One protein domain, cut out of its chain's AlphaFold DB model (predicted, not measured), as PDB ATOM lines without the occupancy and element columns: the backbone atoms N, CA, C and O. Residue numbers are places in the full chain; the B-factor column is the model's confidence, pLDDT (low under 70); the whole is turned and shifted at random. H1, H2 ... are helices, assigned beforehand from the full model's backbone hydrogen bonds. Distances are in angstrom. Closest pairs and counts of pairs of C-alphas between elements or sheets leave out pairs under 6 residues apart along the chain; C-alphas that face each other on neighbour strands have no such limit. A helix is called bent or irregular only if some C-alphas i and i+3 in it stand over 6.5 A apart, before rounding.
ATOM      1  N   GLY A   4     153.308 180.081 222.507       61.47
ATOM      2  CA  GLY A   4     154.565 180.756 222.156       61.47
ATOM      3  C   GLY A   4     155.725 179.803 221.841       61.47
ATOM      4  O   GLY A   4     156.509 180.094 220.950       61.47
ATOM      5  N   ASP A   5     155.776 178.637 222.491       62.22
ATOM      6  CA  ASP A   5     156.824 177.622 222.297       62.22
ATOM      7  C   ASP A   5     156.704 177.010 220.882       62.22
ATOM      8  O   ASP A   5     157.662 176.957 220.121       62.22
ATOM      9  N   TYR A   6     155.479 176.679 220.450       60.94
ATOM     10  CA  TYR A   6     155.200 176.161 219.101       60.94
ATOM     11  C   TYR A   6     155.448 177.178 217.975       60.94
ATOM     12  O   TYR A   6     155.858 176.784 216.882       60.94
ATOM     13  N   GLY A   7     155.201 178.469 218.222       70.62
ATOM     14  CA  GLY A   7     155.499 179.539 217.265       70.62
ATOM     15  C   GLY A   7     157.003 179.705 217.027       70.62
ATOM     16  O   GLY A   7     157.426 179.849 215.879       70.62
ATOM     17  N   ASP A   8     157.801 179.594 218.091       75.44
ATOM     18  CA  ASP A   8     159.263 179.681 218.028       75.44
ATOM     19  C   ASP A   8     159.873 178.473 217.298       75.44
ATOM     20  O   ASP A   8     160.682 178.639 216.383       75.44
ATOM     21  N   TYR A   9     159.408 177.249 217.589       81.38
ATOM     22  CA  TYR A   9     159.840 176.061 216.836       81.38
ATOM     23  C   TYR A   9     159.417 176.113 215.364       81.38
ATOM     24  O   TYR A   9     160.174 175.673 214.499       81.38
ATOM     25  N   GLY A  10     158.240 176.669 215.056       87.19
ATOM     26  CA  GLY A  10     157.773 176.860 213.682       87.19
ATOM     27  C   GLY A  10     158.658 177.826 212.889       87.19
ATOM     28  O   GLY A  10     159.035 177.527 211.754       87.19
ATOM     29  N   ALA A  11     159.048 178.949 213.497       87.38
ATOM     30  CA  ALA A  11     159.955 179.919 212.887       87.38
ATOM     31  C   ALA A  11     161.368 179.343 212.684       87.38
ATOM     32  O   ALA A  11     161.934 179.469 211.595       87.38
ATOM     33  N   ILE A  12     161.918 178.648 213.687       91.06
ATOM     34  CA  ILE A  12     163.227 177.984 213.589       91.06
ATOM     35  C   ILE A  12     163.206 176.911 212.496       91.06
ATOM     36  O   ILE A  12     164.104 176.878 211.655       91.06
ATOM     37  N   ALA A  13     162.174 176.065 212.456       92.19
ATOM     38  CA  ALA A  13     162.035 175.031 211.434       92.19
ATOM     39  C   ALA A  13     161.929 175.626 210.022       92.19
ATOM     40  O   ALA A  13     162.544 175.100 209.095       92.19
ATOM     41  N   ALA A  14     161.215 176.743 209.854       92.75
ATOM     42  CA  ALA A  14     161.130 177.447 208.577       92.75
ATOM     43  C   ALA A  14     162.490 178.016 208.132       92.75
ATOM     44  O   ALA A  14     162.863 177.863 206.968       92.75
ATOM     45  N   ILE A  15     163.263 178.613 209.048       94.56
ATOM     46  CA  ILE A  15     164.614 179.126 208.763       94.56
ATOM     47  C   ILE A  15     165.562 177.981 208.404       94.56
ATOM     48  O   ILE A  15     166.253 178.054 207.391       94.56
ATOM     49  N   VAL A  16     165.586 176.907 209.196       95.25
ATOM     50  CA  VAL A  16     166.423 175.729 208.921       95.25
ATOM     51  C   VAL A  16     166.024 175.088 207.596       95.25
ATOM     52  O   VAL A  16     166.899 174.747 206.803       95.25
ATOM     53  N   GLY A  17     164.725 174.973 207.313       95.69
ATOM     54  CA  GLY A  17     164.210 174.477 206.040       95.69
ATOM     55  C   GLY A  17     164.687 175.325 204.861       95.69
ATOM     56  O   GLY A  17     165.254 174.785 203.911       95.69
ATOM     57  N   LEU A  18     164.549 176.653 204.948       95.25
ATOM     58  CA  LEU A  18     165.034 177.582 203.926       95.25
ATOM     59  C   LEU A  18     166.552 177.474 203.734       95.25
ATOM     60  O   LEU A  18     167.012 177.333 202.603       95.25
ATOM     61  N   LEU A  19     167.334 177.504 204.817       95.12
ATOM     62  CA  LEU A  19     168.792 177.372 204.760       95.12
ATOM     63  C   LEU A  19     169.211 176.032 204.158       95.12
ATOM     64  O   LEU A  19     170.138 175.988 203.358       95.12
ATOM     65  N   THR A  20     168.505 174.951 204.484       95.75
ATOM     66  CA  THR A  20     168.768 173.624 203.921       95.75
ATOM     67  C   THR A  20     168.518 173.619 202.417       95.75
ATOM     68  O   THR A  20     169.378 173.173 201.664       95.75
ATOM     69  N   VAL A  21     167.392 174.171 201.954       95.69
ATOM     70  CA  VAL A  21     167.097 174.291 200.516       95.69
ATOM     71  C   VAL A  21     168.147 175.151 199.811       95.69
ATOM     72  O   VAL A  21     168.661 174.755 198.765       95.69
ATOM     73  N   LEU A  22     168.525 176.291 200.397       95.19
ATOM     74  CA  LEU A  22     169.576 177.148 199.851       95.19
ATOM     75  C   LEU A  22     170.914 176.408 199.760       95.19
ATOM     76  O   LEU A  22     171.563 176.473 198.721       95.19
ATOM     77  N   LEU A  23     171.315 175.658 200.788       94.62
ATOM     78  CA  LEU A  23     172.550 174.869 200.780       94.62
ATOM     79  C   LEU A  23     172.507 173.722 199.762       94.62
ATOM     80  O   LEU A  23     173.517 173.459 199.111       94.62
ATOM     81  N   LEU A  24     171.354 173.080 199.570       96.38
ATOM     82  CA  LEU A  24     171.170 172.034 198.559       96.38
ATOM     83  C   LEU A  24     171.234 172.570 197.123       96.38
ATOM     84  O   LEU A  24     171.520 171.800 196.212       96.38
ATOM     85  N   ILE A  25     171.013 173.869 196.909       96.19
ATOM     86  CA  ILE A  25     171.156 174.517 195.599       96.19
ATOM     87  C   ILE A  25     172.564 175.099 195.438       96.19
ATOM     88  O   ILE A  25     173.279 174.785 194.486       96.19
ATOM     89  N   VAL A  26     172.987 175.939 196.383       95.75
ATOM     90  CA  VAL A  26     174.268 176.653 196.338       95.75
ATOM     91  C   VAL A  26     175.441 175.683 196.462       95.75
ATOM     92  O   VAL A  26     176.429 175.841 195.751       95.75
ATOM     93  N   GLY A  27     175.342 174.656 197.310       95.00
ATOM     94  CA  GLY A  27     176.402 173.670 197.531       95.00
ATOM     95  C   GLY A  27     176.847 172.974 196.240       95.00
ATOM     96  O   GLY A  27     178.024 173.076 195.884       95.00
ATOM     97  N   PRO A  28     175.940 172.326 195.487       97.12
ATOM     98  CA  PRO A  28     176.270 171.725 194.196       97.12
ATOM     99  C   PRO A  28     176.808 172.727 193.170       97.12
ATOM    100  O   PRO A  28     177.771 172.412 192.473       97.12
ATOM    101  N   ILE A  29     176.255 173.944 193.103       97.75
ATOM    102  CA  ILE A  29     176.752 174.997 192.199       97.75
ATOM    103  C   ILE A  29     178.208 175.345 192.535       97.75
ATOM    104  O   ILE A  29     179.075 175.319 191.661       97.75
ATOM    105  N   MET A  30     178.502 175.608 193.809       96.06
ATOM    106  CA  MET A  30     179.852 175.923 194.282       96.06
ATOM    107  C   MET A  30     180.815 174.751 194.075       96.06
ATOM    108  O   MET A  30     181.982 174.949 193.728       96.06
ATOM    109  N   TYR A  31     180.336 173.517 194.222       97.06
ATOM    110  CA  TYR A  31     181.112 172.320 193.928       97.06
ATOM    111  C   TYR A  31     181.452 172.192 192.433       97.06
ATOM    112  O   TYR A  31     182.602 171.910 192.094       97.06
ATOM    113  N   VAL A  32     180.503 172.446 191.530       98.31
ATOM    114  CA  VAL A  32     180.751 172.430 190.078       98.31
ATOM    115  C   VAL A  32     181.745 173.527 189.694       98.31
ATOM    116  O   VAL A  32     182.732 173.250 189.013       98.31
ATOM    117  N   ILE A  33     181.533 174.754 190.177       98.38
ATOM    118  CA  ILE A  33     182.416 175.899 189.911       98.38
ATOM    119  C   ILE A  33     183.838 175.615 190.410       98.38
ATOM    120  O   ILE A  33     184.793 175.730 189.639       98.38
ATOM    121  N   SER A  34     183.986 175.188 191.670       98.00
ATOM    122  CA  SER A  34     185.297 174.839 192.235       98.00
ATOM    123  C   SER A  34     185.975 173.720 191.448       98.00
ATOM    124  O   SER A  34     187.154 173.842 191.124       98.00
ATOM    125  N   SER A  35     185.241 172.675 191.053       98.31
ATOM    126  CA  SER A  35     185.788 171.567 190.259       98.31
ATOM    127  C   SER A  35     186.311 172.046 188.904       98.31
ATOM    128  O   SER A  35     187.425 171.694 188.520       98.31
ATOM    129  N   ILE A  36     185.570 172.911 188.204       98.50
ATOM    130  CA  ILE A  36     186.001 173.490 186.921       98.50
ATOM    131  C   ILE A  36     187.262 174.343 187.092       98.50
ATOM    132  O   ILE A  36     188.195 174.230 186.294       98.50
ATOM    133  N   PHE A  37     187.321 175.190 188.122       98.56
ATOM    134  CA  PHE A  37     188.505 176.013 188.384       98.56
ATOM    135  C   PHE A  37     189.716 175.135 188.704       98.56
ATOM    136  O   PHE A  37     190.807 175.352 188.176       98.56
ATOM    137  N   MET A  38     189.504 174.080 189.485       98.38
ATOM    138  CA  MET A  38     190.547 173.129 189.836       98.38
ATOM    139  C   MET A  38     191.062 172.357 188.616       98.38
ATOM    140  O   MET A  38     192.271 172.202 188.478       98.38
ATOM    141  N   MET A  39     190.193 171.966 187.670       98.44
ATOM    142  CA  MET A  39     190.618 171.374 186.388       98.44
ATOM    143  C   MET A  39     191.606 172.285 185.657       98.44
ATOM    144  O   MET A  39     192.610 171.812 185.139       98.44
ATOM    145  N   LYS A  40     191.338 173.596 185.620       98.38
ATOM    146  CA  LYS A  40     192.209 174.565 184.943       98.38
ATOM    147  C   LYS A  40     193.547 174.727 185.654       98.38
ATOM    148  O   LYS A  40     194.576 174.796 184.988       98.38
ATOM    149  N   ILE A  41     193.548 174.764 186.985       98.19
ATOM    150  CA  ILE A  41     194.784 174.825 187.778       98.19
ATOM    151  C   ILE A  41     195.613 173.548 187.570       98.19
ATOM    152  O   ILE A  41     196.819 173.623 187.351       98.19
ATOM    153  N   PHE A  42     194.969 172.383 187.566       98.19
ATOM    154  CA  PHE A  42     195.603 171.086 187.325       98.19
ATOM    155  C   PHE A  42     196.167 170.961 185.910       98.19
ATOM    156  O   PHE A  42     197.312 170.540 185.758       98.19
ATOM    157  N   ASP A  43     195.421 171.404 184.896       97.75
ATOM    158  CA  ASP A  43     195.899 171.476 183.512       97.75
ATOM    159  C   ASP A  43     197.166 172.347 183.422       97.75
ATOM    160  O   ASP A  43     198.144 171.954 182.790       97.75
ATOM    161  N   LYS A  44     197.181 173.513 184.091       97.50
ATOM    162  CA  LYS A  44     198.364 174.393 184.144       97.50
ATOM    163  C   LYS A  44     199.554 173.713 184.811       97.50
ATOM    164  O   LYS A  44     200.676 173.882 184.345       97.50
ATOM    165  N   ALA A  45     199.307 172.970 185.885       96.94
ATOM    166  CA  ALA A  45     200.336 172.261 186.632       96.94
ATOM    167  C   ALA A  45     200.841 170.991 185.931       96.94
ATOM    168  O   ALA A  45     201.820 170.421 186.396       96.94
ATOM    169  N   GLY A  46     200.205 170.552 184.837       96.62
ATOM    170  CA  GLY A  46     200.576 169.346 184.091       96.62
ATOM    171  C   GLY A  46     199.986 168.046 184.649       96.62
ATOM    172  O   GLY A  46     200.511 166.971 184.369       96.62
ATOM    173  N   VAL A  47     198.916 168.115 185.447       97.94
ATOM    174  CA  VAL A  47     198.216 166.927 185.957       97.94
ATOM    175  C   VAL A  47     197.403 166.273 184.838       97.94
ATOM    176  O   VAL A  47     196.593 166.911 184.167       97.94
ATOM    177  N   VAL A  48     197.582 164.966 184.664       97.62
ATOM    178  CA  VAL A  48     196.907 164.166 183.641       97.62
ATOM    179  C   VAL A  48     195.534 163.712 184.133       97.62
ATOM    180  O   VAL A  48     195.401 163.019 185.143       97.62
ATOM    181  N   GLY A  49     194.504 164.028 183.352       96.31
ATOM    182  CA  GLY A  49     193.137 163.566 183.583       96.31
ATOM    183  C   GLY A  49     192.318 164.544 184.420       96.31
ATOM    184  O   GLY A  49     192.395 164.587 185.644       96.31
ATOM    185  N   LYS A  50     191.438 165.289 183.750       95.69
ATOM    186  CA  LYS A  50     190.627 166.340 184.383       95.69
ATOM    187  C   LYS A  50     189.572 165.812 185.359       95.69
ATOM    188  O   LYS A  50     189.143 166.546 186.242       95.69
ATOM    189  N   TRP A  51     189.180 164.542 185.234       97.31
ATOM    190  CA  TRP A  51     188.246 163.883 186.155       97.31
ATOM    191  C   TRP A  51     188.733 163.934 187.610       97.31
ATOM    192  O   TRP A  51     187.921 163.990 188.530       97.31
ATOM    193  N   ARG A  52     190.057 163.992 187.825       98.06
ATOM    194  CA  ARG A  52     190.664 164.038 189.158       98.06
ATOM    195  C   ARG A  52     190.226 165.262 189.965       98.06
ATOM    196  O   ARG A  52     190.119 165.169 191.178       98.06
ATOM    197  N   ALA A  53     189.918 166.375 189.297       98.06
ATOM    198  CA  ALA A  53     189.413 167.598 189.923       98.06
ATOM    199  C   ALA A  53     187.961 167.487 190.426       98.06
ATOM    200  O   ALA A  53     187.537 168.284 191.261       98.06
ATOM    201  N   TRP A  54     187.201 166.508 189.935       98.31
ATOM    202  CA  TRP A  54     185.831 166.264 190.378       98.31
ATOM    203  C   TRP A  54     185.798 165.401 191.635       98.31
ATOM    204  O   TRP A  54     184.903 165.542 192.456       98.31
ATOM    205  N   VAL A  55     186.783 164.536 191.858       97.94
ATOM    206  CA  VAL A  55     186.768 163.672 193.042       97.94
ATOM    207  C   VAL A  55     187.136 164.496 194.289       97.94
ATOM    208  O   VAL A  55     188.279 164.941 194.385       97.94
ATOM    209  N   PRO A  56     186.218 164.712 195.258       94.50
ATOM    210  CA  PRO A  56     186.376 165.754 196.277       94.50
ATOM    211  C   PRO A  56     187.609 165.592 197.161       94.50
ATOM    212  O   PRO A  56     188.375 166.525 197.308       94.50
ATOM    213  N   VAL A  57     187.836 164.412 197.739       97.38
ATOM    214  CA  VAL A  57     189.005 164.198 198.612       97.38
ATOM    215  C   VAL A  57     190.282 164.136 197.779       97.38
ATOM    216  O   VAL A  57     191.294 164.745 198.107       97.38
ATOM    217  N   TYR A  58     190.214 163.438 196.648       97.94
ATOM    218  CA  TYR A  58     191.361 163.201 195.787       97.94
ATOM    219  C   TYR A  58     191.927 164.490 195.173       97.94
ATOM    220  O   TYR A  58     193.143 164.648 195.107       97.94
ATOM    221  N   ARG A  59     191.079 165.447 194.773       98.06
ATOM    222  CA  ARG A  59     191.546 166.738 194.248       98.06
ATOM    223  C   ARG A  59     192.318 167.533 195.304       98.06
ATOM    224  O   ARG A  59     193.336 168.125 194.968       98.06
ATOM    225  N   GLU A  60     191.907 167.497 196.573       98.19
ATOM    226  CA  GLU A  60     192.652 168.187 197.632       98.19
ATOM    227  C   GLU A  60     194.005 167.510 197.871       98.19
ATOM    228  O   GLU A  60     195.021 168.185 198.017       98.19
ATOM    229  N   MET A  61     194.054 166.175 197.812       98.12
ATOM    230  CA  MET A  61     195.311 165.420 197.897       98.12
ATOM    231  C   MET A  61     196.293 165.830 196.786       98.12
ATOM    232  O   MET A  61     197.476 166.050 197.051       98.12
ATOM    233  N   ILE A  62     195.812 165.983 195.548       98.19
ATOM    234  CA  ILE A  62     196.623 166.474 194.420       98.19
ATOM    235  C   ILE A  62     197.084 167.908 194.673       98.19
ATOM    236  O   ILE A  62     198.253 168.216 194.455       98.19
ATOM    237  N   PHE A  63     196.195 168.782 195.144       98.12
ATOM    238  CA  PHE A  63     196.529 170.172 195.441       98.12
ATOM    239  C   PHE A  63     197.641 170.291 196.484       98.12
ATOM    240  O   PHE A  63     198.592 171.043 196.284       98.12
ATOM    241  N   PHE A  64     197.565 169.496 197.554       97.12
ATOM    242  CA  PHE A  64     198.619 169.391 198.561       97.12
ATOM    243  C   PHE A  64     199.936 168.937 197.938       97.12
ATOM    244  O   PHE A  64     200.968 169.564 198.174       97.12
ATOM    245  N   LYS A  65     199.897 167.915 197.074       94.75
ATOM    246  CA  LYS A  65     201.086 167.429 196.364       94.75
ATOM    247  C   LYS A  65     201.749 168.531 195.543       94.75
ATOM    248  O   LYS A  65     202.954 168.746 195.652       94.75
ATOM    249  N   LEU A  66     200.950 169.262 194.764       95.94
ATOM    250  CA  LEU A  66     201.392 170.417 193.980       95.94
ATOM    251  C   LEU A  66     201.902 171.561 194.872       95.94
ATOM    252  O   LEU A  66     202.751 172.338 194.441       95.94
ATOM    253  N   GLY A  67     201.425 171.652 196.112       95.31
ATOM    254  CA  GLY A  67     201.855 172.595 197.140       95.31
ATOM    255  C   GLY A  67     203.077 172.163 197.960       95.31
ATOM    256  O   GLY A  67     203.313 172.752 199.010       95.31
ATOM    257  N   ASP A  68     203.858 171.173 197.515       94.38
ATOM    258  CA  ASP A  68     205.022 170.626 198.243       94.38
ATOM    259  C   ASP A  68     204.665 169.949 199.579       94.38
ATOM    260  O   ASP A  68     205.486 169.901 200.498       94.38
ATOM    261  N   MET A  69     203.437 169.441 199.711       93.75
ATOM    262  CA  MET A  69     202.935 168.800 200.928       93.75
ATOM    263  C   MET A  69     202.511 167.350 200.680       93.75
ATOM    264  O   MET A  69     202.172 166.960 199.564       93.75
ATOM    265  N   SER A  70     202.493 166.553 201.748       94.31
ATOM    266  CA  SER A  70     202.001 165.180 201.729       94.31
ATOM    267  C   SER A  70     200.513 165.121 201.367       94.31
ATOM    268  O   SER A  70     199.692 165.694 202.091       94.31
ATOM    269  N   PRO A  71     200.131 164.393 200.296       95.44
ATOM    270  CA  PRO A  71     198.730 164.208 199.913       95.44
ATOM    271  C   PRO A  71     197.901 163.577 201.038       95.44
ATOM    272  O   PRO A  71     196.712 163.849 201.181       95.44
ATOM    273  N   TRP A  72     198.533 162.740 201.862       95.69
ATOM    274  CA  TRP A  72     197.883 161.971 202.922       95.69
ATOM    275  C   TRP A  72     197.441 162.826 204.115       95.69
ATOM    276  O   TRP A  72     196.531 162.427 204.840       95.69
ATOM    277  N   LEU A  73     198.007 164.028 204.282       96.25
ATOM    278  CA  LEU A  73     197.603 164.973 205.332       96.25
ATOM    279  C   LEU A  73     196.122 165.346 205.240       96.25
ATOM    280  O   LEU A  73     195.482 165.553 206.269       96.25
ATOM    281  N   VAL A  74     195.568 165.370 204.026       97.38
ATOM    282  CA  VAL A  74     194.135 165.576 203.789       97.38
ATOM    283  C   VAL A  74     193.315 164.506 204.509       97.38
ATOM    284  O   VAL A  74     192.361 164.836 205.209       97.38
ATOM    285  N   LEU A  75     193.708 163.233 204.393       96.94
ATOM    286  CA  LEU A  75     193.007 162.119 205.035       96.94
ATOM    287  C   LEU A  75     193.188 162.128 206.548       96.94
ATOM    288  O   LEU A  75     192.227 161.872 207.264       96.94
ATOM    289  N   TYR A  76     194.388 162.437 207.043       96.06
ATOM    290  CA  TYR A  76     194.625 162.513 208.483       96.06
ATOM    291  C   TYR A  76     193.797 163.619 209.126       96.06
ATOM    292  O   TYR A  76     193.159 163.379 210.145       96.06
ATOM    293  N   ALA A  77     193.759 164.807 208.521       96.00
ATOM    294  CA  ALA A  77     193.006 165.923 209.068       96.00
ATOM    295  C   ALA A  77     191.488 165.698 208.955       96.00
ATOM    296  O   ALA A  77     190.800 165.808 209.963       96.00
ATOM    297  N   LEU A  78     190.969 165.287 207.788       95.62
ATOM    298  CA  LEU A  78     189.541 164.964 207.624       95.62
ATOM    299  C   LEU A  78     189.113 163.789 208.507       95.62
ATOM    300  O   LEU A  78     188.080 163.852 209.174       95.62
ATOM    301  N   GLY A  79     189.914 162.724 208.533       95.75
ATOM    302  CA  GLY A  79     189.681 161.548 209.359       95.75
ATOM    303  C   GLY A  79     189.668 161.903 210.839       95.75
ATOM    304  O   GLY A  79     188.733 161.527 211.535       95.75
ATOM    305  N   ALA A  80     190.637 162.687 211.316       95.75
ATOM    306  CA  ALA A  80     190.660 163.156 212.698       95.75
ATOM    307  C   ALA A  80     189.477 164.080 213.014       95.75
ATOM    308  O   ALA A  80     188.859 163.919 214.064       95.75
ATOM    309  N   THR A  81     189.097 164.988 212.106       95.94
ATOM    310  CA  THR A  81     187.894 165.814 212.274       95.94
ATOM    311  C   THR A  81     186.667 164.937 212.476       95.94
ATOM    312  O   THR A  81     185.964 165.120 213.463       95.94
ATOM    313  N   ILE A  82     186.425 163.956 211.607       94.69
ATOM    314  CA  ILE A  82     185.236 163.094 211.674       94.69
ATOM    315  C   ILE A  82     185.293 162.171 212.899       94.69
ATOM    316  O   ILE A  82     184.370 162.162 213.713       94.69
ATOM    317  N   LEU A  83     186.386 161.425 213.068       95.75
ATOM    318  CA  LEU A  83     186.516 160.398 214.106       95.75
ATOM    319  C   LEU A  83     186.588 160.978 215.518       95.75
ATOM    320  O   LEU A  83     186.173 160.312 216.460       95.75
ATOM    321  N   LEU A  84     187.096 162.202 215.681       95.50
ATOM    322  CA  LEU A  84     187.200 162.864 216.984       95.50
ATOM    323  C   LEU A  84     186.090 163.899 217.209       95.50
ATOM    324  O   LEU A  84     186.048 164.523 218.270       95.50
ATOM    325  N   SER A  85     185.149 164.068 216.273       93.25
ATOM    326  CA  SER A  85     184.017 164.995 216.440       93.25
ATOM    327  C   SER A  85     183.205 164.704 217.703       93.25
ATOM    328  O   SER A  85     182.864 165.630 218.433       93.25
ATOM    329  N   TRP A  86     182.959 163.427 218.017       92.56
ATOM    330  CA  TRP A  86     182.167 163.032 219.190       92.56
ATOM    331  C   TRP A  86     182.810 163.427 220.529       92.56
ATOM    332  O   TRP A  86     182.112 163.588 221.524       92.56
ATOM    333  N   THR A  87     184.132 163.622 220.551       94.06
ATOM    334  CA  THR A  87     184.880 164.056 221.743       94.06
ATOM    335  C   THR A  87     184.912 165.578 221.920       94.06
ATOM    336  O   THR A  87     185.497 166.076 222.876       94.06
ATOM    337  N   GLY A  88     184.338 166.340 220.984       91.25
ATOM    338  CA  GLY A  88     184.353 167.807 220.988       91.25
ATOM    339  C   GLY A  88     185.650 168.443 220.472       91.25
ATOM    340  O   GLY A  88     185.642 169.618 220.117       91.25
ATOM    341  N   ILE A  89     186.750 167.689 220.338       92.00
ATOM    342  CA  ILE A  89     188.026 168.212 219.807       92.00
ATOM    343  C   ILE A  89     188.162 168.116 218.280       92.00
ATOM    344  O   ILE A  89     189.101 168.682 217.719       92.00
ATOM    345  N   GLY A  90     187.230 167.464 217.573       91.25
ATOM    346  CA  GLY A  90     187.271 167.338 216.106       91.25
ATOM    347  C   GLY A  90     187.370 168.680 215.361       91.25
ATOM    348  O   GLY A  90     188.020 168.763 214.316       91.25
ATOM    349  N   GLY A  91     186.817 169.755 215.935       92.12
ATOM    350  CA  GLY A  91     186.912 171.111 215.381       92.12
ATOM    351  C   GLY A  91     188.350 171.632 215.262       92.12
ATOM    352  O   GLY A  91     188.669 172.322 214.295       92.12
ATOM    353  N   ILE A  92     189.249 171.236 216.170       94.50
ATOM    354  CA  ILE A  92     190.670 171.616 216.120       94.50
ATOM    355  C   ILE A  92     191.312 171.070 214.845       94.50
ATOM    356  O   ILE A  92     192.021 171.791 214.150       94.50
ATOM    357  N   PHE A  93     191.012 169.824 214.479       94.56
ATOM    358  CA  PHE A  93     191.533 169.224 213.252       94.56
ATOM    359  C   PHE A  93     190.962 169.876 211.987       94.56
ATOM    360  O   PHE A  93     191.657 169.941 210.977       94.56
ATOM    361  N   GLY A  94     189.756 170.452 212.055       94.00
ATOM    362  CA  GLY A  94     189.215 171.285 210.975       94.00
ATOM    363  C   GLY A  94     190.016 172.578 210.774       94.00
ATOM    364  O   GLY A  94     190.297 172.980 209.641       94.00
ATOM    365  N   LEU A  95     190.468 173.199 211.868       94.81
ATOM    366  CA  LEU A  95     191.373 174.352 211.814       94.81
ATOM    367  C   LEU A  95     192.764 173.952 211.305       94.81
ATOM    368  O   LEU A  95     193.333 174.658 210.474       94.81
ATOM    369  N   VAL A  96     193.283 172.797 211.733       96.12
ATOM    370  CA  VAL A  96     194.539 172.236 211.206       96.12
ATOM    371  C   VAL A  96     194.426 171.994 209.702       96.12
ATOM    372  O   VAL A  96     195.315 172.409 208.961       96.12
ATOM    373  N   PHE A  97     193.330 171.396 209.224       96.56
ATOM    374  CA  PHE A  97     193.085 171.220 207.792       96.56
ATOM    375  C   PHE A  97     193.110 172.560 207.056       96.56
ATOM    376  O   PHE A  97     193.798 172.690 206.048       96.56
ATOM    377  N   THR A  98     192.424 173.574 207.589       95.50
ATOM    378  CA  THR A  98     192.396 174.925 207.006       95.50
ATOM    379  C   THR A  98     193.796 175.535 206.916       95.50
ATOM    380  O   THR A  98     194.163 176.082 205.876       95.50
ATOM    381  N   ALA A  99     194.608 175.401 207.967       96.81
ATOM    382  CA  ALA A  99     195.981 175.894 207.982       96.81
ATOM    383  C   ALA A  99     196.862 175.172 206.949       96.81
ATOM    384  O   ALA A  99     197.564 175.820 206.175       96.81
ATOM    385  N   LEU A 100     196.782 173.840 206.881       97.31
ATOM    386  CA  LEU A 100     197.516 173.042 205.895       97.31
ATOM    387  C   LEU A 100     197.079 173.374 204.461       97.31
ATOM    388  O   LEU A 100     197.916 173.506 203.572       97.31
ATOM    389  N   PHE A 101     195.781 173.573 204.238       97.56
ATOM    390  CA  PHE A 101     195.251 173.958 202.934       97.56
ATOM    391  C   PHE A 101     195.723 175.355 202.520       97.56
ATOM    392  O   PHE A 101     196.083 175.561 201.363       97.56
ATOM    393  N   ALA A 102     195.809 176.299 203.461       97.81
ATOM    394  CA  ALA A 102     196.393 177.617 203.222       97.81
ATOM    395  C   ALA A 102     197.891 177.533 202.891       97.81
ATOM    396  O   ALA A 102     198.352 178.210 201.972       97.81
ATOM    397  N   MET A 103     198.649 176.673 203.581       97.44
ATOM    398  CA  MET A 103     200.055 176.411 203.253       97.44
ATOM    399  C   MET A 103     200.200 175.855 201.831       97.44
ATOM    400  O   MET A 103     201.012 176.368 201.061       97.44
ATOM    401  N   ALA A 104     199.378 174.875 201.443       97.44
ATOM    402  CA  ALA A 104     199.362 174.348 200.080       97.44
ATOM    403  C   ALA A 104     198.993 175.440 199.059       97.44
ATOM    404  O   ALA A 104     199.691 175.615 198.060       97.44
ATOM    405  N   GLY A 105     197.955 176.234 199.339       97.88
ATOM    406  CA  GLY A 105     197.500 177.332 198.484       97.88
ATOM    407  C   GLY A 105     198.552 178.420 198.288       97.88
ATOM    408  O   GLY A 105     198.746 178.897 197.169       97.88
ATOM    409  N   TRP A 106     199.306 178.757 199.336       98.00
ATOM    410  CA  TRP A 106     200.454 179.656 199.238       98.00
ATOM    411  C   TRP A 106     201.504 179.117 198.262       98.00
ATOM    412  O   TRP A 106     201.920 179.829 197.345       98.00
ATOM    413  N   ARG A 107     201.901 177.850 198.410       96.75
ATOM    414  CA  ARG A 107     202.928 177.215 197.568       96.75
ATOM    415  C   ARG A 107     202.483 177.073 196.114       96.75
ATOM    416  O   ARG A 107     203.246 177.407 195.209       96.75
ATOM    417  N   VAL A 108     201.238 176.659 195.882       97.75
ATOM    418  CA  VAL A 108     200.630 176.624 194.543       97.75
ATOM    419  C   VAL A 108     200.566 178.032 193.941       97.75
ATOM    420  O   VAL A 108     200.878 178.210 192.766       97.75
ATOM    421  N   GLY A 109     200.240 179.050 194.742       97.56
ATOM    422  CA  GLY A 109     200.266 180.453 194.334       97.56
ATOM    423  C   GLY A 109     201.642 180.900 193.841       97.56
ATOM    424  O   GLY A 109     201.737 181.445 192.743       97.56
ATOM    425  N   LEU A 110     202.712 180.602 194.584       97.38
ATOM    426  CA  LEU A 110     204.089 180.907 194.163       97.38
ATOM    427  C   LEU A 110     204.428 180.259 192.810       97.38
ATOM    428  O   LEU A 110     205.019 180.898 191.939       97.38
ATOM    429  N   LYS A 111     204.005 179.006 192.599       97.00
ATOM    430  CA  LYS A 111     204.194 178.283 191.328       97.00
ATOM    431  C   LYS A 111     203.346 178.844 190.194       97.00
ATOM    432  O   LYS A 111     203.752 178.771 189.042       97.00
ATOM    433  N   LEU A 112     202.226 179.486 190.501       97.81
ATOM    434  CA  LEU A 112     201.441 180.297 189.566       97.81
ATOM    435  C   LEU A 112     201.933 181.753 189.482       97.81
ATOM    436  O   LEU A 112     201.187 182.634 189.053       97.81
ATOM    437  N   GLN A 113     203.181 182.017 189.885       96.88
ATOM    438  CA  GLN A 113     203.819 183.335 189.817       96.88
ATOM    439  C   GLN A 113     203.063 184.412 190.617       96.88
ATOM    440  O   GLN A 113     203.047 185.582 190.238       96.88
ATOM    441  N   LYS A 114     202.397 184.018 191.708       97.38
ATOM    442  CA  LYS A 114     201.758 184.928 192.664       97.38
ATOM    443  C   LYS A 114     202.700 185.223 193.819       97.38
ATOM    444  O   LYS A 114     203.523 184.393 194.190       97.38
ATOM    445  N   GLU A 115     202.558 186.402 194.404       96.75
ATOM    446  CA  GLU A 115     203.300 186.782 195.605       96.75
ATOM    447  C   GLU A 115     202.712 186.119 196.856       96.75
ATOM    448  O   GLU A 115     201.538 185.749 196.883       96.75
ATOM    449  N   ALA A 116     203.504 186.013 197.926       94.56
ATOM    450  CA  ALA A 116     203.097 185.333 199.157       94.56
ATOM    451  C   ALA A 116     201.797 185.890 199.769       94.56
ATOM    452  O   ALA A 116     200.967 185.119 200.245       94.56
ATOM    453  N   ALA A 117     201.577 187.208 199.690       96.38
ATOM    454  CA  ALA A 117     200.383 187.867 200.224       96.38
ATOM    455  C   ALA A 117     199.062 187.352 199.612       96.38
ATOM    456  O   ALA A 117     198.012 187.451 200.245       96.38
ATOM    457  N   TRP A 118     199.095 186.732 198.426       97.44
ATOM    458  CA  TRP A 118     197.906 186.153 197.790       97.44
ATOM    459  C   TRP A 118     197.259 185.022 198.594       97.44
ATOM    460  O   TRP A 118     196.081 184.731 198.378       97.44
ATOM    461  N   VAL A 119     197.977 184.410 199.541       97.12
ATOM    462  CA  VAL A 119     197.383 183.429 200.462       97.12
ATOM    463  C   VAL A 119     196.252 184.040 201.299       97.12
ATOM    464  O   VAL A 119     195.299 183.348 201.640       97.12
ATOM    465  N   ILE A 120     196.289 185.347 201.571       97.31
ATOM    466  CA  ILE A 120     195.223 186.038 202.309       97.31
ATOM    467  C   ILE A 120     193.910 185.950 201.526       97.31
ATOM    468  O   ILE A 120     192.873 185.592 202.083       97.31
ATOM    469  N   LEU A 121     193.961 186.199 200.213       97.88
ATOM    470  CA  LEU A 121     192.797 186.051 199.344       97.88
ATOM    471  C   LEU A 121     192.337 184.590 199.271       97.88
ATOM    472  O   LEU A 121     191.139 184.337 199.274       97.88
ATOM    473  N   PHE A 122     193.267 183.632 199.249       97.50
ATOM    474  CA  PHE A 122     192.937 182.205 199.278       97.50
ATOM    475  C   PHE A 122     192.152 181.807 200.535       97.50
ATOM    476  O   PHE A 122     191.209 181.024 200.444       97.50
ATOM    477  N   VAL A 123     192.530 182.336 201.700       96.75
ATOM    478  CA  VAL A 123     191.881 182.015 202.979       96.75
ATOM    479  C   VAL A 123     190.521 182.700 203.098       96.75
ATOM    480  O   VAL A 123     189.553 182.059 203.494       96.75
ATOM    481  N   LEU A 124     190.430 183.985 202.746       96.75
ATOM    482  CA  LEU A 124     189.201 184.761 202.931       96.75
ATOM    483  C   LEU A 124     188.176 184.529 201.812       96.75
ATOM    484  O   LEU A 124     186.978 184.446 202.073       96.75
ATOM    485  N   LEU A 125     188.629 184.446 200.559       96.94
ATOM    486  CA  LEU A 125     187.789 184.308 199.367       96.94
ATOM    487  C   LEU A 125     188.361 183.222 198.440       96.94
ATOM    488  O   LEU A 125     188.745 183.476 197.295       96.94
ATOM    489  N   ASN A 126     188.384 181.985 198.939       96.50
ATOM    490  CA  ASN A 126     188.983 180.829 198.265       96.50
ATOM    491  C   ASN A 126     188.526 180.652 196.805       96.50
ATOM    492  O   ASN A 126     189.348 180.513 195.901       96.50
ATOM    493  N   ILE A 127     187.218 180.744 196.550       96.81
ATOM    494  CA  ILE A 127     186.667 180.589 195.197       96.81
ATOM    495  C   ILE A 127     187.107 181.702 194.245       96.81
ATOM    496  O   ILE A 127     187.377 181.432 193.074       96.81
ATOM    497  N   VAL A 128     187.222 182.939 194.734       98.12
ATOM    498  CA  VAL A 128     187.710 184.063 193.923       98.12
ATOM    499  C   VAL A 128     189.182 183.859 193.588       98.12
ATOM    500  O   VAL A 128     189.571 184.006 192.429       98.12
ATOM    501  N   TRP A 129     189.985 183.440 194.570       98.44
ATOM    502  CA  TRP A 129     191.378 183.066 194.338       98.44
ATOM    503  C   TRP A 129     191.489 181.974 193.268       98.44
ATOM    504  O   TRP A 129     192.249 182.134 192.313       98.44
ATOM    505  N   MET A 130     190.691 180.905 193.374       98.19
ATOM    506  CA  MET A 130     190.688 179.800 192.412       98.19
ATOM    507  C   MET A 130     190.279 180.258 191.013       98.19
ATOM    508  O   MET A 130     190.898 179.837 190.041       98.19
ATOM    509  N   GLY A 131     189.279 181.133 190.893       98.19
ATOM    510  CA  GLY A 131     188.845 181.679 189.607       98.19
ATOM    511  C   GLY A 131     189.949 182.485 188.925       98.19
ATOM    512  O   GLY A 131     190.251 182.261 187.751       98.19
ATOM    513  N   ILE A 132     190.619 183.364 189.673       97.75
ATOM    514  CA  ILE A 132     191.759 184.129 189.154       97.75
ATOM    515  C   ILE A 132     192.888 183.173 188.760       97.75
ATOM    516  O   ILE A 132     193.346 183.203 187.623       97.75
ATOM    517  N   ALA A 133     193.303 182.276 189.656       97.56
ATOM    518  CA  ALA A 133     194.357 181.295 189.401       97.56
ATOM    519  C   ALA A 133     194.063 180.403 188.178       97.56
ATOM    520  O   ALA A 133     194.969 180.088 187.402       97.56
ATOM    521  N   ALA A 134     192.800 180.032 187.965       97.75
ATOM    522  CA  ALA A 134     192.349 179.203 186.855       97.75
ATOM    523  C   ALA A 134     192.446 179.910 185.496       97.75
ATOM    524  O   ALA A 134     192.952 179.318 184.539       97.75
ATOM    525  N   PHE A 135     191.979 181.157 185.393       97.94
ATOM    526  CA  PHE A 135     191.787 181.832 184.098       97.94
ATOM    527  C   PHE A 135     192.795 182.930 183.783       97.94
ATOM    528  O   PHE A 135     192.909 183.335 182.627       97.94
ATOM    529  N   ASP A 136     193.552 183.394 184.770       96.19
ATOM    530  CA  ASP A 136     194.630 184.346 184.540       96.19
ATOM    531  C   ASP A 136     195.728 183.758 183.626       96.19
ATOM    532  O   ASP A 136     195.871 182.540 183.482       96.19
TER     533      ASP A 136
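This is residues 4 to 136 of the 263 residues of an uncharacterized protein of Microbacterium sp. AR7-10 (UniProt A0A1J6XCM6). One very long helix, H1, sticks out as an arm with its residues 4 to 29, and its later part joins a body of six shorter helices. In the body, H4 and H5 form a hairpin, H3 packs on both of them, H6 folds back along the later part of H5, and H7 lies beside the later part of H1. The printed part has 133 residues with seven named helices, H1 to H7 in order along the chain, and no named strand; the class is all helix. The whole is loose, with a radius of gyration of the C-alphas of 17.7 A, and elongated, spanning 59 by 33 by 30 A, the arm making much of the length.

H1, residues 4 to 45, has a kink of 25 degrees near residue 26. With residues 34 to 41 alone it touches H7, residues 126 to 135, the same way at a shallow tilt of 28 degrees; the closest C-alphas, of Lys 40 and Ala 134, are 5.0 A apart. With residues 35 to 43 alone H1 touches H2, residues 50 to 53; the closest C-alphas, of Met 39 and Ala 53, are 5.3 A apart. H5, residues 90 to 111, is apart from H1. H3, residues 56 to 66, touches H5 at a steep tilt of 48 degrees, with the C-alphas of Phe 64 and Ala 104 closest at 5.2 A. H4, residues 73 to 87, forms a hairpin with H5 at a shallow tilt of 18 degrees, opposite ways; the C-alphas of Thr 81 and Gly 90 are closest at 4.2 A. H6, residues 118 to 124, forms another hairpin with H5 at 29 degrees, with the C-alphas of Trp 106 and Val 119 closest at 5.0 A. H6 and H7 touch only at the corner. Every O i to N i+4 pair is within hydrogen-bond range in H5, H6 and H7, against 37 of 38 in H1, 6 of 7 in H3 and 9 of 11 in H4; H2 is too short for such a pair.

H1 runs 58.6 A from C-alpha 4 at (154.565, 180.756, 222.156) to C-alpha 45 at (200.336, 172.261, 186.632). H5 measures 31.9 A, H4 20.8 A, H3 15.9 A and H7 14.5 A; H6 and H2 are shorter. H4 is irregular, with C-alphas 83 and 86 7.2 A apart. H7 ends with C-alpha 135 at (191.787, 181.832, 184.098).

The two C-alphas farthest apart, of Gly 4 and Gly 46, are 60.8 A apart. The body without residues 4 to 29 spans 43 by 30 by 25 A. The printed part has no cut and no long link. Its mean pLDDT is 95.0, and residues 4 to 6 are under 70.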